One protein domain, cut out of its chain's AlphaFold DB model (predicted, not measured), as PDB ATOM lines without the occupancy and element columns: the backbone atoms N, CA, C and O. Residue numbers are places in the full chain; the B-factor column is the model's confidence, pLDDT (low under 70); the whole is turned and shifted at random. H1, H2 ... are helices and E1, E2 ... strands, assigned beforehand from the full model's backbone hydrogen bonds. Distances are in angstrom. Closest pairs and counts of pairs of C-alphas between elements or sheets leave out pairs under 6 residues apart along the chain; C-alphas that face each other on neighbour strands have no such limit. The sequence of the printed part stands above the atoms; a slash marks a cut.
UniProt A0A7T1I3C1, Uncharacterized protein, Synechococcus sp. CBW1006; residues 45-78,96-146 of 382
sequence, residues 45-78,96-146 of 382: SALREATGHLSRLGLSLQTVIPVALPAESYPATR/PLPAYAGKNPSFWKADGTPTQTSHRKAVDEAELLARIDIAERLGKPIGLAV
ATOM      1  N   SER A  45      15.167  11.499 -62.033       94.94
ATOM      2  CA  SER A  45      16.499  10.915 -62.238       94.94
ATOM      3  C   SER A  45      17.486  11.322 -61.141       94.94
ATOM      4  O   SER A  45      18.101  10.447 -60.535       94.94
ATOM      5  N   ALA A  46      17.572  12.614 -60.816       94.69
ATOM      6  CA  ALA A  46      18.442  13.123 -59.758       94.69
ATOM      7  C   ALA A  46      18.034  12.585 -58.376       94.69
ATOM      8  O   ALA A  46      18.890  12.262 -57.555       94.69
ATOM      9  N   LEU A  47      16.728  12.424 -58.115       96.81
ATOM     10  CA  LEU A  47      16.246  11.801 -56.875       96.81
ATOM     11  C   LEU A  47      16.681  10.329 -56.767       96.81
ATOM     12  O   LEU A  47      17.108   9.897 -55.695       96.81
ATOM     13  N   ARG A  48      16.593   9.558 -57.859       97.06
ATOM     14  CA  ARG A  48      17.024   8.148 -57.891       97.06
ATOM     15  C   ARG A  48      18.527   8.014 -57.678       97.06
ATOM     16  O   ARG A  48      18.950   7.200 -56.862       97.06
ATOM     17  N   GLU A  49      19.319   8.840 -58.357       95.81
ATOM     18  CA  GLU A  49      20.772   8.873 -58.178       95.81
ATOM     19  C   GLU A  49      21.132   9.198 -56.723       95.81
ATOM     20  O   GLU A  49      21.808   8.413 -56.049       95.81
ATOM     21  N   ALA A  50      20.600  10.306 -56.197       96.62
ATOM     22  CA  ALA A  50      20.867  10.742 -54.833       96.62
ATOM     23  C   ALA A  50      20.473   9.681 -53.793       96.62
ATOM     24  O   ALA A  50      21.183   9.516 -52.807       96.62
ATOM     25  N   THR A  51      19.392   8.926 -54.022       96.56
ATOM     26  CA  THR A  51      18.944   7.857 -53.113       96.56
ATOM     27  C   THR A  51      20.059   6.850 -52.830       96.56
ATOM     28  O   THR A  51      20.434   6.664 -51.673       96.56
ATOM     29  N   GLY A  52      20.641   6.248 -53.871       93.94
ATOM     30  CA  GLY A  52      21.676   5.228 -53.689       93.94
ATOM     31  C   GLY A  52      22.941   5.789 -53.035       93.94
ATOM     32  O   GLY A  52      23.560   5.140 -52.190       93.94
ATOM     33  N   HIS A  53      23.332   7.018 -53.382       96.19
ATOM     34  CA  HIS A  53      24.503   7.649 -52.776       96.19
ATOM     35  C   HIS A  53      24.290   8.032 -51.306       96.19
ATOM     36  O   HIS A  53      25.173   7.785 -50.484       96.19
ATOM     37  N   LEU A  54      23.134   8.600 -50.953       96.38
ATOM     38  CA  LEU A  54      22.828   8.983 -49.575       96.38
ATOM     39  C   LEU A  54      22.676   7.750 -48.670       96.38
ATOM     40  O   LEU A  54      23.185   7.760 -47.551       96.38
ATOM     41  N   SER A  55      22.076   6.660 -49.162       94.06
ATOM     42  CA  SER A  55      22.035   5.379 -48.438       94.06
ATOM     43  C   SER A  55      23.444   4.870 -48.105       94.06
ATOM     44  O   SER A  55      23.705   4.459 -46.974       94.06
ATOM     45  N   ARG A  56      24.394   4.960 -49.051       94.31
ATOM     46  CA  ARG A  56      25.802   4.563 -48.838       94.31
ATOM     47  C   ARG A  56      26.532   5.409 -47.794       94.31
ATOM     48  O   ARG A  56      27.485   4.926 -47.190       94.31
ATOM     49  N   LEU A  57      26.078   6.637 -47.543       93.38
ATOM     50  CA  LEU A  57      26.593   7.470 -46.454       93.38
ATOM     51  C   LEU A  57      26.122   7.019 -45.062       93.38
ATOM     52  O   LEU A  57      26.571   7.577 -44.060       93.38
ATOM     53  N   GLY A  58      25.231   6.026 -44.979       91.38
ATOM     54  CA  GLY A  58      24.608   5.591 -43.729       91.38
ATOM     55  C   GLY A  58      23.438   6.478 -43.296       91.38
ATOM     56  O   GLY A  58      23.009   6.412 -42.144       91.38
ATOM     57  N   LEU A  59      22.915   7.317 -44.197       94.12
ATOM     58  CA  LEU A  59      21.725   8.121 -43.936       94.12
ATOM     59  C   LEU A  59      20.472   7.264 -44.107       94.12
ATOM     60  O   LEU A  59      20.279   6.601 -45.123       94.12
ATOM     61  N   SER A  60      19.582   7.313 -43.118       95.38
ATOM     62  CA  SER A  60      18.242   6.751 -43.258       95.38
ATOM     63  C   SER A  60      17.379   7.693 -44.086       95.38
ATOM     64  O   SER A  60      17.321   8.887 -43.794       95.38
ATOM     65  N   LEU A  61      16.691   7.172 -45.098       96.12
ATOM     66  CA  LEU A  61      15.950   7.995 -46.049       96.12
ATOM     67  C   LEU A  61      14.434   7.881 -45.880       96.12
ATOM     68  O   LEU A  61      13.890   6.897 -45.369       96.12
ATOM     69  N   GLN A  62      13.759   8.934 -46.325       96.50
ATOM     70  CA  GLN A  62      12.322   9.048 -46.514       96.50
ATOM     71  C   GLN A  62      12.025   9.895 -47.747       96.50
ATOM     72  O   GLN A  62      12.868  10.633 -48.252       96.50
ATOM     73  N   THR A  63      10.783   9.828 -48.201       97.19
ATOM     74  CA  THR A  63      10.258  10.777 -49.180       97.19
ATOM     75  C   THR A  63       9.500  11.901 -48.487       97.19
ATOM     76  O   THR A  63       9.003  11.752 -47.365       97.19
ATOM     77  N   VAL A  64       9.345  13.020 -49.181       97.25
ATOM     78  CA  VAL A  64       8.474  14.128 -48.786       97.25
ATOM     79  C   VAL A  64       7.664  14.592 -49.990       97.25
ATOM     80  O   VAL A  64       8.167  14.599 -51.107       97.25
ATOM     81  N   ILE A  65       6.416  15.008 -49.786       97.31
ATOM     82  CA  ILE A  65       5.692  15.839 -50.755       97.31
ATOM     83  C   ILE A  65       6.151  17.275 -50.497       97.31
ATOM     84  O   ILE A  65       5.756  17.844 -49.476       97.31
ATOM     85  N   PRO A  66       7.004  17.867 -51.352       94.75
ATOM     86  CA  PRO A  66       7.748  19.071 -50.996       94.75
ATOM     87  C   PRO A  66       6.930  20.354 -51.183       94.75
ATOM     88  O   PRO A  66       7.394  21.445 -50.867       94.75
ATOM     89  N   VAL A  67       5.698  20.248 -51.676       93.25
ATOM     90  CA  VAL A  67       4.776  21.374 -51.840       93.25
ATOM     91  C   VAL A  67       3.678  21.318 -50.788       93.25
ATOM     92  O   VAL A  67       3.257  20.239 -50.363       93.25
ATOM     93  N   ALA A  68       3.199  22.490 -50.370       93.75
ATOM     94  CA  ALA A  68       2.020  22.555 -49.526       93.75
ATOM     95  C   ALA A  68       0.790  22.106 -50.329       93.75
ATOM     96  O   ALA A  68       0.551  22.616 -51.425       93.75
ATOM     97  N   LEU A  69       0.020  21.156 -49.799       95.25
ATOM     98  CA  LEU A  69      -1.261  20.769 -50.395       95.25
ATOM     99  C   LEU A  69      -2.404  21.604 -49.792       95.25
ATOM    100  O   LEU A  69      -2.293  22.013 -48.632       95.25
ATOM    101  N   PRO A  70      -3.502  21.845 -50.536       95.56
ATOM    102  CA  PRO A  70      -4.632  22.635 -50.046       95.56
ATOM    103  C   PRO A  70      -5.191  22.081 -48.732       95.56
ATOM    104  O   PRO A  70      -5.506  20.890 -48.638       95.56
ATOM    105  N   ALA A  71      -5.319  22.935 -47.717       96.00
ATOM    106  CA  ALA A  71      -5.763  22.534 -46.383       96.00
ATOM    107  C   ALA A  71      -7.250  22.149 -46.350       96.00
ATOM    108  O   ALA A  71      -7.676  21.396 -45.481       96.00
ATOM    109  N   GLU A  72      -8.032  22.635 -47.310       94.69
ATOM    110  CA  GLU A  72      -9.445  22.316 -47.496       94.69
ATOM    111  C   GLU A  72      -9.628  20.861 -47.943       94.69
ATOM    112  O   GLU A  72     -10.538  20.178 -47.479       94.69
ATOM    113  N   SER A  73      -8.739  20.376 -48.813       95.88
ATOM    114  CA  SER A  73      -8.753  18.996 -49.310       95.88
ATOM    115  C   SER A  73      -7.972  18.043 -48.404       95.88
ATOM    116  O   SER A  73      -8.313  16.867 -48.303       95.88
ATOM    117  N   TYR A  74      -6.926  18.542 -47.739       96.06
ATOM    118  CA  TYR A  74      -6.012  17.743 -46.923       96.06
ATOM    119  C   TYR A  74      -5.703  18.418 -45.573       96.06
ATOM    120  O   TYR A  74      -4.551  18.796 -45.314       96.06
ATOM    121  N   PRO A  75      -6.704  18.580 -44.690       96.44
ATOM    122  CA  PRO A  75      -6.507  19.240 -43.407       96.44
ATOM    123  C   PRO A  75      -5.646  18.397 -42.465       96.44
ATOM    124  O   PRO A  75      -5.800  17.177 -42.355       96.44
ATOM    125  N   ALA A  76      -4.775  19.060 -41.709       95.44
ATOM    126  CA  ALA A  76      -4.135  18.465 -40.551       95.44
ATOM    127  C   ALA A  76      -5.213  18.100 -39.523       95.44
ATOM    128  O   ALA A  76      -6.089  18.905 -39.210       95.44
ATOM    129  N   THR A  77      -5.137  16.892 -38.968       94.38
ATOM    130  CA  THR A  77      -6.073  16.428 -37.937       94.38
ATOM    131  C   THR A  77      -5.332  16.082 -36.654       94.38
ATOM    132  O   THR A  77      -4.141  15.765 -36.677       94.38
ATOM    133  N   ARG A  78      -6.013  16.173 -35.514       94.06
ATOM    134  CA  ARG A  78      -5.524  15.686 -34.218       94.06
ATOM    135  C   ARG A  78      -6.605  14.859 -33.544       94.06
ATOM    136  O   ARG A  78      -7.787  15.125 -33.735       94.06
ATOM    137  N   PRO A  96      -8.278  26.055 -41.686       96.69
ATOM    138  CA  PRO A  96      -7.643  24.747 -41.547       96.69
ATOM    139  C   PRO A  96      -6.137  24.833 -41.827       96.69
ATOM    140  O   PRO A  96      -5.701  25.536 -42.737       96.69
ATOM    141  N   LEU A  97      -5.341  24.099 -41.051       95.31
ATOM    142  CA  LEU A  97      -3.911  23.934 -41.308       95.31
ATOM    143  C   LEU A  97      -3.686  22.789 -42.306       95.31
ATOM    144  O   LEU A  97      -4.369  21.768 -42.205       95.31
ATOM    145  N   PRO A  98      -2.730  22.895 -43.243       95.44
ATOM    146  CA  PRO A  98      -2.450  21.821 -44.193       95.44
ATOM    147  C   PRO A  98      -1.745  20.645 -43.505       95.44
ATOM    148  O   PRO A  98      -0.789  20.833 -42.752       95.44
ATOM    149  N   ALA A  99      -2.168  19.410 -43.797       94.56
ATOM    150  CA  ALA A  99      -1.455  18.211 -43.344       94.56
ATOM    151  C   ALA A  99      -0.082  18.072 -44.026       94.56
ATOM    152  O   ALA A  99       0.882  17.586 -43.430       94.56
ATOM    153  N   TYR A 100       0.021  18.511 -45.278       95.50
ATOM    154  CA  TYR A 100       1.222  18.401 -46.099       95.50
ATOM    155  C   TYR A 100       1.775  19.799 -46.336       95.50
ATOM    156  O   TYR A 100       1.202  20.562 -47.104       95.50
ATOM    157  N   ALA A 101       2.859  20.141 -45.639       92.25
ATOM    158  CA  ALA A 101       3.474  21.471 -45.656       92.25
ATOM    159  C   ALA A 101       4.921  21.454 -46.188       92.25
ATOM    160  O   ALA A 101       5.701  22.350 -45.877       92.25
ATOM    161  N   GLY A 102       5.320  20.403 -46.912       91.56
ATOM    162  CA  GLY A 102       6.673  20.297 -47.470       91.56
ATOM    163  C   GLY A 102       7.781  19.898 -46.492       91.56
ATOM    164  O   GLY A 102       8.939  19.901 -46.886       91.56
ATOM    165  N   LYS A 103       7.460  19.580 -45.230       88.25
ATOM    166  CA  LYS A 103       8.461  19.284 -44.178       88.25
ATOM    167  C   LYS A 103       8.390  17.871 -43.607       88.25
ATOM    168  O   LYS A 103       9.394  17.332 -43.160       88.25
ATOM    169  N   ASN A 104       7.194  17.287 -43.579       92.31
ATOM    170  CA  ASN A 104       6.963  15.998 -42.935       92.31
ATOM    171  C   ASN A 104       7.096  14.858 -43.951       92.31
ATOM    172  O   ASN A 104       6.548  14.990 -45.053       92.31
ATOM    173  N   PRO A 105       7.719  13.723 -43.575       95.94
ATOM    174  CA  PRO A 105       7.764  12.537 -44.416       95.94
ATOM    175  C   PRO A 105       6.393  12.176 -44.985       95.94
ATOM    176  O   PRO A 105       5.405  12.037 -44.256       95.94
ATOM    177  N   SER A 106       6.324  12.065 -46.304       97.25
ATOM    178  CA  SER A 106       5.082  11.845 -47.038       97.25
ATOM    179  C   SER A 106       5.346  11.339 -48.456       97.25
ATOM    180  O   SER A 106       6.443  11.489 -48.991       97.25
ATOM    181  N   PHE A 107       4.345  10.702 -49.057       97.56
ATOM    182  CA  PHE A 107       4.410  10.178 -50.421       97.56
ATOM    183  C   PHE A 107       3.023  10.103 -51.057       97.56
ATOM    184  O   PHE A 107       2.000  10.218 -50.375       97.56
ATOM    185  N   TRP A 108       2.999   9.893 -52.370       97.94
ATOM    186  CA  TRP A 108       1.780   9.647 -53.134       97.94
ATOM    187  C   TRP A 108       1.518   8.148 -53.233       97.94
ATOM    188  O   TRP A 108       2.410   7.382 -53.593       97.94
ATOM    189  N   LYS A 109       0.291   7.720 -52.936       98.25
ATOM    190  CA  LYS A 109      -0.171   6.369 -53.268       98.25
ATOM    191  C   LYS A 109      -0.478   6.269 -54.762       98.25
ATOM    192  O   LYS A 109      -0.697   7.280 -55.424       98.25
ATOM    193  N   ALA A 110      -0.558   5.042 -55.278       97.88
ATOM    194  CA  ALA A 110      -0.880   4.781 -56.684       97.88
ATOM    195  C   ALA A 110      -2.235   5.368 -57.133       97.88
ATOM    196  O   ALA A 110      -2.396   5.677 -58.307       97.88
ATOM    197  N   ASP A 111      -3.175   5.557 -56.202       97.62
ATOM    198  CA  ASP A 111      -4.483   6.192 -56.426       97.62
ATOM    199  C   ASP A 111      -4.436   7.737 -56.438       97.62
ATOM    200  O   ASP A 111      -5.470   8.389 -56.548       97.62
ATOM    201  N   GLY A 112      -3.253   8.342 -56.287       97.25
ATOM    202  CA  GLY A 112      -3.081   9.794 -56.215       97.25
ATOM    203  C   GLY A 112      -3.372  10.413 -54.847       97.25
ATOM    204  O   GLY A 112      -3.294  11.633 -54.705       97.25
ATOM    205  N   THR A 113      -3.667   9.617 -53.819       97.56
ATOM    206  CA  THR A 113      -3.906  10.117 -52.461       97.56
ATOM    207  C   THR A 113      -2.576  10.353 -51.735       97.56
ATOM    208  O   THR A 113      -1.758   9.427 -51.644       97.56
ATOM    209  N   PRO A 114      -2.342  11.543 -51.152       97.81
ATOM    210  CA  PRO A 114      -1.151  11.798 -50.353       97.81
ATOM    211  C   PRO A 114      -1.247  11.065 -49.011       97.81
ATOM    212  O   PRO A 114      -2.328  10.944 -48.429       97.81
ATOM    213  N   THR A 115      -0.119  10.570 -48.509       96.69
ATOM    214  CA  THR A 115      -0.030   9.845 -47.234       96.69
ATOM    215  C   THR A 115       1.167  10.337 -46.428       96.69
ATOM    216  O   THR A 115       2.269  10.459 -46.959       96.69
ATOM    217  N   GLN A 116       0.962  10.627 -45.140       94.62
ATOM    218  CA  GLN A 116       2.050  10.893 -44.196       94.62
ATOM    219  C   GLN A 116       2.646   9.582 -43.682       94.62
ATOM    220  O   GLN A 116       1.924   8.613 -43.447       94.62
ATOM    221  N   THR A 117       3.952   9.576 -43.433       92.62
ATOM    222  CA  THR A 117       4.642   8.468 -42.761       92.62
ATOM    223  C   THR A 117       5.328   8.949 -41.484       92.62
ATOM    224  O   THR A 117       5.466  10.146 -41.227       92.62
ATOM    225  N   SER A 118       5.712   8.003 -40.631       88.50
ATOM    226  CA  SER A 118       6.388   8.303 -39.373       88.50
ATOM    227  C   SER A 118       7.783   8.874 -39.617       88.50
ATOM    228  O   SER A 118       8.567   8.312 -40.375       88.50
ATOM    229  N   HIS A 119       8.135   9.918 -38.869       84.62
ATOM    230  CA  HIS A 119       9.495  10.467 -38.777       84.62
ATOM    231  C   HIS A 119      10.500   9.526 -38.083       84.62
ATOM    232  O   HIS A 119      11.685   9.828 -38.033       84.62
ATOM    233  N   ARG A 120      10.046   8.391 -37.528       83.94
ATOM    234  CA  ARG A 120      10.911   7.407 -36.849       83.94
ATOM    235  C   ARG A 120      11.259   6.191 -37.693       83.94
ATOM    236  O   ARG A 120      12.140   5.432 -37.311       83.94
ATOM    237  N   LYS A 121      10.516   5.947 -38.770       85.75
ATOM    238  CA  LYS A 121      10.664   4.733 -39.568       85.75
ATOM    239  C   LYS A 121      11.403   5.116 -40.835       85.75
ATOM    240  O   LYS A 121      10.844   5.866 -41.618       85.75
ATOM    241  N   ALA A 122      12.626   4.638 -41.027       87.38
ATOM    242  CA  ALA A 122      13.279   4.698 -42.332       87.38
ATOM    243  C   ALA A 122      12.523   3.809 -43.331       87.38
ATOM    244  O   ALA A 122      11.813   2.881 -42.927       87.38
ATOM    245  N   VAL A 123      12.653   4.099 -44.619       92.50
ATOM    246  CA  VAL A 123      12.267   3.158 -45.679       92.50
ATOM    247  C   VAL A 123      13.522   2.609 -46.324       92.50
ATOM    248  O   VAL A 123      14.536   3.305 -46.388       92.50
ATOM    249  N   ASP A 124      13.465   1.351 -46.748       93.88
ATOM    250  CA  ASP A 124      14.529   0.800 -47.573       93.88
ATOM    251  C   ASP A 124      14.552   1.475 -48.953       93.88
ATOM    252  O   ASP A 124      13.626   2.187 -49.357       93.88
ATOM    253  N   GLU A 125      15.661   1.274 -49.658       95.00
ATOM    254  CA  GLU A 125      15.911   1.884 -50.960       95.00
ATOM    255  C   GLU A 125      14.870   1.470 -52.009       95.00
ATOM    256  O   GLU A 125      14.407   2.316 -52.771       95.00
ATOM    257  N   ALA A 126      14.438   0.206 -52.014       96.62
ATOM    258  CA  ALA A 126      13.476  -0.300 -52.991       96.62
ATOM    259  C   ALA A 126      12.098   0.368 -52.839       96.62
ATOM    260  O   ALA A 126      11.517   0.832 -53.820       96.62
ATOM    261  N   GLU A 127      11.594   0.477 -51.609       96.75
ATOM    262  CA  GLU A 127      10.351   1.182 -51.292       96.75
ATOM    263  C   GLU A 127      10.455   2.681 -51.610       96.75
ATOM    264  O   GLU A 127       9.495   3.292 -52.086       96.75
ATOM    265  N   LEU A 128      11.617   3.296 -51.371       97.06
ATOM    266  CA  LEU A 128      11.827   4.705 -51.689       97.06
ATOM    267  C   LEU A 128      11.788   4.960 -53.203       97.06
ATOM    268  O   LEU A 128      11.095   5.880 -53.646       97.06
ATOM    269  N   LEU A 129      12.454   4.114 -53.994       97.75
ATOM    270  CA  LEU A 129      12.417   4.162 -55.458       97.75
ATOM    271  C   LEU A 129      10.996   3.924 -55.995       97.75
ATOM    272  O   LEU A 129      10.525   4.697 -56.827       97.75
ATOM    273  N   ALA A 130      10.256   2.959 -55.439       98.31
ATOM    274  CA  ALA A 130       8.867   2.705 -55.829       98.31
ATOM    275  C   ALA A 130       7.957   3.930 -55.613       98.31
ATOM    276  O   ALA A 130       7.068   4.212 -56.422       98.31
ATOM    277  N   ARG A 131       8.179   4.707 -54.545       98.00
ATOM    278  CA  ARG A 131       7.439   5.960 -54.303       98.00
ATOM    279  C   ARG A 131       7.784   7.050 -55.309       98.00
ATOM    280  O   ARG A 131       6.889   7.804 -55.697       98.00
ATOM    281  N   ILE A 132       9.050   7.140 -55.713       97.94
ATOM    282  CA  ILE A 132       9.495   8.054 -56.771       97.94
ATOM    283  C   ILE A 132       8.808   7.679 -58.090       97.94
ATOM    284  O   ILE A 132       8.216   8.552 -58.722       97.94
ATOM    285  N   ASP A 133       8.777   6.392 -58.447       98.19
ATOM    286  CA  ASP A 133       8.130   5.895 -59.669       98.19
ATOM    287  C   ASP A 133       6.618   6.169 -59.683       98.19
ATOM    288  O   ASP A 133       6.050   6.584 -60.697       98.19
ATOM    289  N   ILE A 134       5.940   5.986 -58.541       98.38
ATOM    290  CA  ILE A 134       4.519   6.333 -58.404       98.38
ATOM    291  C   ILE A 134       4.307   7.831 -58.641       98.38
ATOM    292  O   ILE A 134       3.389   8.204 -59.372       98.38
ATOM    293  N   ALA A 135       5.130   8.687 -58.033       97.62
ATOM    294  CA  ALA A 135       5.012  10.132 -58.186       97.62
ATOM    295  C   ALA A 135       5.284  10.583 -59.630       97.62
ATOM    296  O   ALA A 135       4.529  11.407 -60.145       97.62
ATOM    297  N   GLU A 136       6.293  10.009 -60.291       97.25
ATOM    298  CA  GLU A 136       6.614  10.264 -61.700       97.25
ATOM    299  C   GLU A 136       5.451   9.887 -62.616       97.25
ATOM    300  O   GLU A 136       4.971  10.722 -63.381       97.25
ATOM    301  N   ARG A 137       4.908   8.672 -62.471       97.62
ATOM    302  CA  ARG A 137       3.756   8.215 -63.262       97.62
ATOM    303  C   ARG A 137       2.520   9.101 -63.080       97.62
ATOM    304  O   ARG A 137       1.739   9.263 -64.012       97.62
ATOM    305  N   LEU A 138       2.322   9.650 -61.883       96.69
ATOM    306  CA  LEU A 138       1.207  10.551 -61.581       96.69
ATOM    307  C   LEU A 138       1.476  12.014 -61.978       96.69
ATOM    308  O   LEU A 138       0.579  12.847 -61.832       96.69
ATOM    309  N   GLY A 139       2.696  12.352 -62.412       95.56
ATOM    310  CA  GLY A 139       3.119  13.736 -62.637       95.56
ATOM    311  C   GLY A 139       3.032  14.588 -61.366       95.56
ATOM    312  O   GLY A 139       2.611  15.745 -61.412       95.56
ATOM    313  N   LYS A 140       3.338  14.002 -60.201       95.62
ATOM    314  CA  LYS A 140       3.223  14.648 -58.886       95.62
ATOM    315  C   LYS A 140       4.593  14.950 -58.276       95.62
ATOM    316  O   LYS A 140       5.521  14.155 -58.426       95.62
ATOM    317  N   PRO A 141       4.726  16.057 -57.526       95.50
ATOM    318  CA  PRO A 141       5.991  16.416 -56.905       95.50
ATOM    319  C   PRO A 141       6.333  15.472 -55.751       95.50
ATOM    320  O   PRO A 141       5.479  15.153 -54.918       95.50
ATOM    321  N   ILE A 142       7.602  15.083 -55.673       97.19
ATOM    322  CA  ILE A 142       8.180  14.307 -54.577       97.19
ATOM    323  C   ILE A 142       9.621  14.767 -54.337       97.19
ATOM    324  O   ILE A 142      10.279  15.280 -55.238       97.19
ATOM    325  N   GLY A 143      10.095  14.626 -53.110       97.00
ATOM    326  CA  GLY A 143      11.455  14.948 -52.706       97.00
ATOM    327  C   GLY A 143      12.018  13.905 -51.756       97.00
ATOM    328  O   GLY A 143      11.307  12.996 -51.317       97.00
ATOM    329  N   LEU A 144      13.287  14.082 -51.414       97.31
ATOM    330  CA  LEU A 144      14.008  13.297 -50.425       97.31
ATOM    331  C   LEU A 144      14.055  14.021 -49.082       97.31
ATOM    332  O   LEU A 144      14.214  15.240 -48.989       97.31
ATOM    333  N   ALA A 145      13.954  13.229 -48.032       97.00
ATOM    334  CA  ALA A 145      14.225  13.643 -46.678       97.00
ATOM    335  C   ALA A 145      15.151  12.621 -46.023       97.00
ATOM    336  O   ALA A 145      15.059  11.419 -46.275       97.00
ATOM    337  N   VAL A 146      16.031  13.105 -45.161       96.38
ATOM    338  CA  VAL A 146      16.952  12.285 -44.382       96.38
ATOM    339  C   VAL A 146      16.496  12.255 -42.930       96.38
ATOM    340  O   VAL A 146      15.964  13.232 -42.394       96.38
TER     341      VAL A 146
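Overview. This is residues 45 to 78 and 96 to 146 of the 382 residues of an uncharacterized protein of Synechococcus sp. CBW1006 (UniProt A0A7T1I3C1). Two helices of similar length, H1 and H2, run side by side in opposite ways and cover one face of a small two-stranded sheet, E1 and E4. A short hairpin, E2 and E3, continues beyond the end of E1, with E2 packed on H2, while the unnamed stretches 65 to 78 and 96 to 105 reach toward the end of the long axis opposite H1. The 85 printed residues hold two named helices and four named strands, in the order H1, E1, E2, E3, H2, E4, with under half of the residues in them; the class is mixed, helices and strands. Both sheets, E1 - E4 and E2 - E3, are antiparallel. The whole is compact, with a radius of gyration of the C-alphas of 12.7 A and spans of 40 by 27 by 17 A.

Arrangement. H1, residues 45 to 56, touches H2, residues 125 to 137, at a shallow tilt of 11 degrees, opposite ways; the closest C-alphas, those of Arg 48 and Leu 129, are 6.6 A apart. E1, residues 60 to 64, and E4, residues 143 to 146, are antiparallel at 147 degrees, with N 62 and O 145 at 2.8 A and N 64 and O 143 at 2.9 A, within hydrogen-bond range. The closest C-alphas of H1 and E4 are those of Leu 47 and Leu 144, 7.0 A; of E1 and H2, those of Thr 63 and Leu 128, 6.8 A. H2 and E4 are near each other, with 5 pairs of C-alphas within 10 A. E2, residues 106 to 108, and E3, residues 114 to 116, form an antiparallel hairpin at 155 degrees, with N 115 and O 107 at 2.8 A, within hydrogen-bond range. The closest C-alphas of E1 and E2 are those of Val 64 and Ser 106, 4.4 A, and of E2 and H2 those of Trp 108 and Ala 135, 6.0 A. H1 is apart from E2 and E3. Every O i to N i+4 pair in H2 is within hydrogen-bond range; in H1, 7 of 8 are.

Along the chain. H1 begins at C-alpha 45, (16.499, 10.915, -62.238), and spans 17.5 A. E1 spans 13.4 A, E2 7.3 A and E3 7.0 A. H2 spans 18.4 A from C-alpha 125, (15.911, 1.884, -50.960). E4 spans 10.3 A and ends at C-alpha 146, (16.952, 12.285, -44.382).

Size, cuts and confidence. The two C-alphas farthest apart, those of Arg 56 and Pro 96, are 39.7 A apart. Residues 79 to 95 are not printed; C-alphas 78 and 96 are 11.8 A apart across the cut, within the link from E1 to E2. Of the links that are printed whole, none is long. The mean pLDDT of the printed part is 95.2, and no printed residue is under 70.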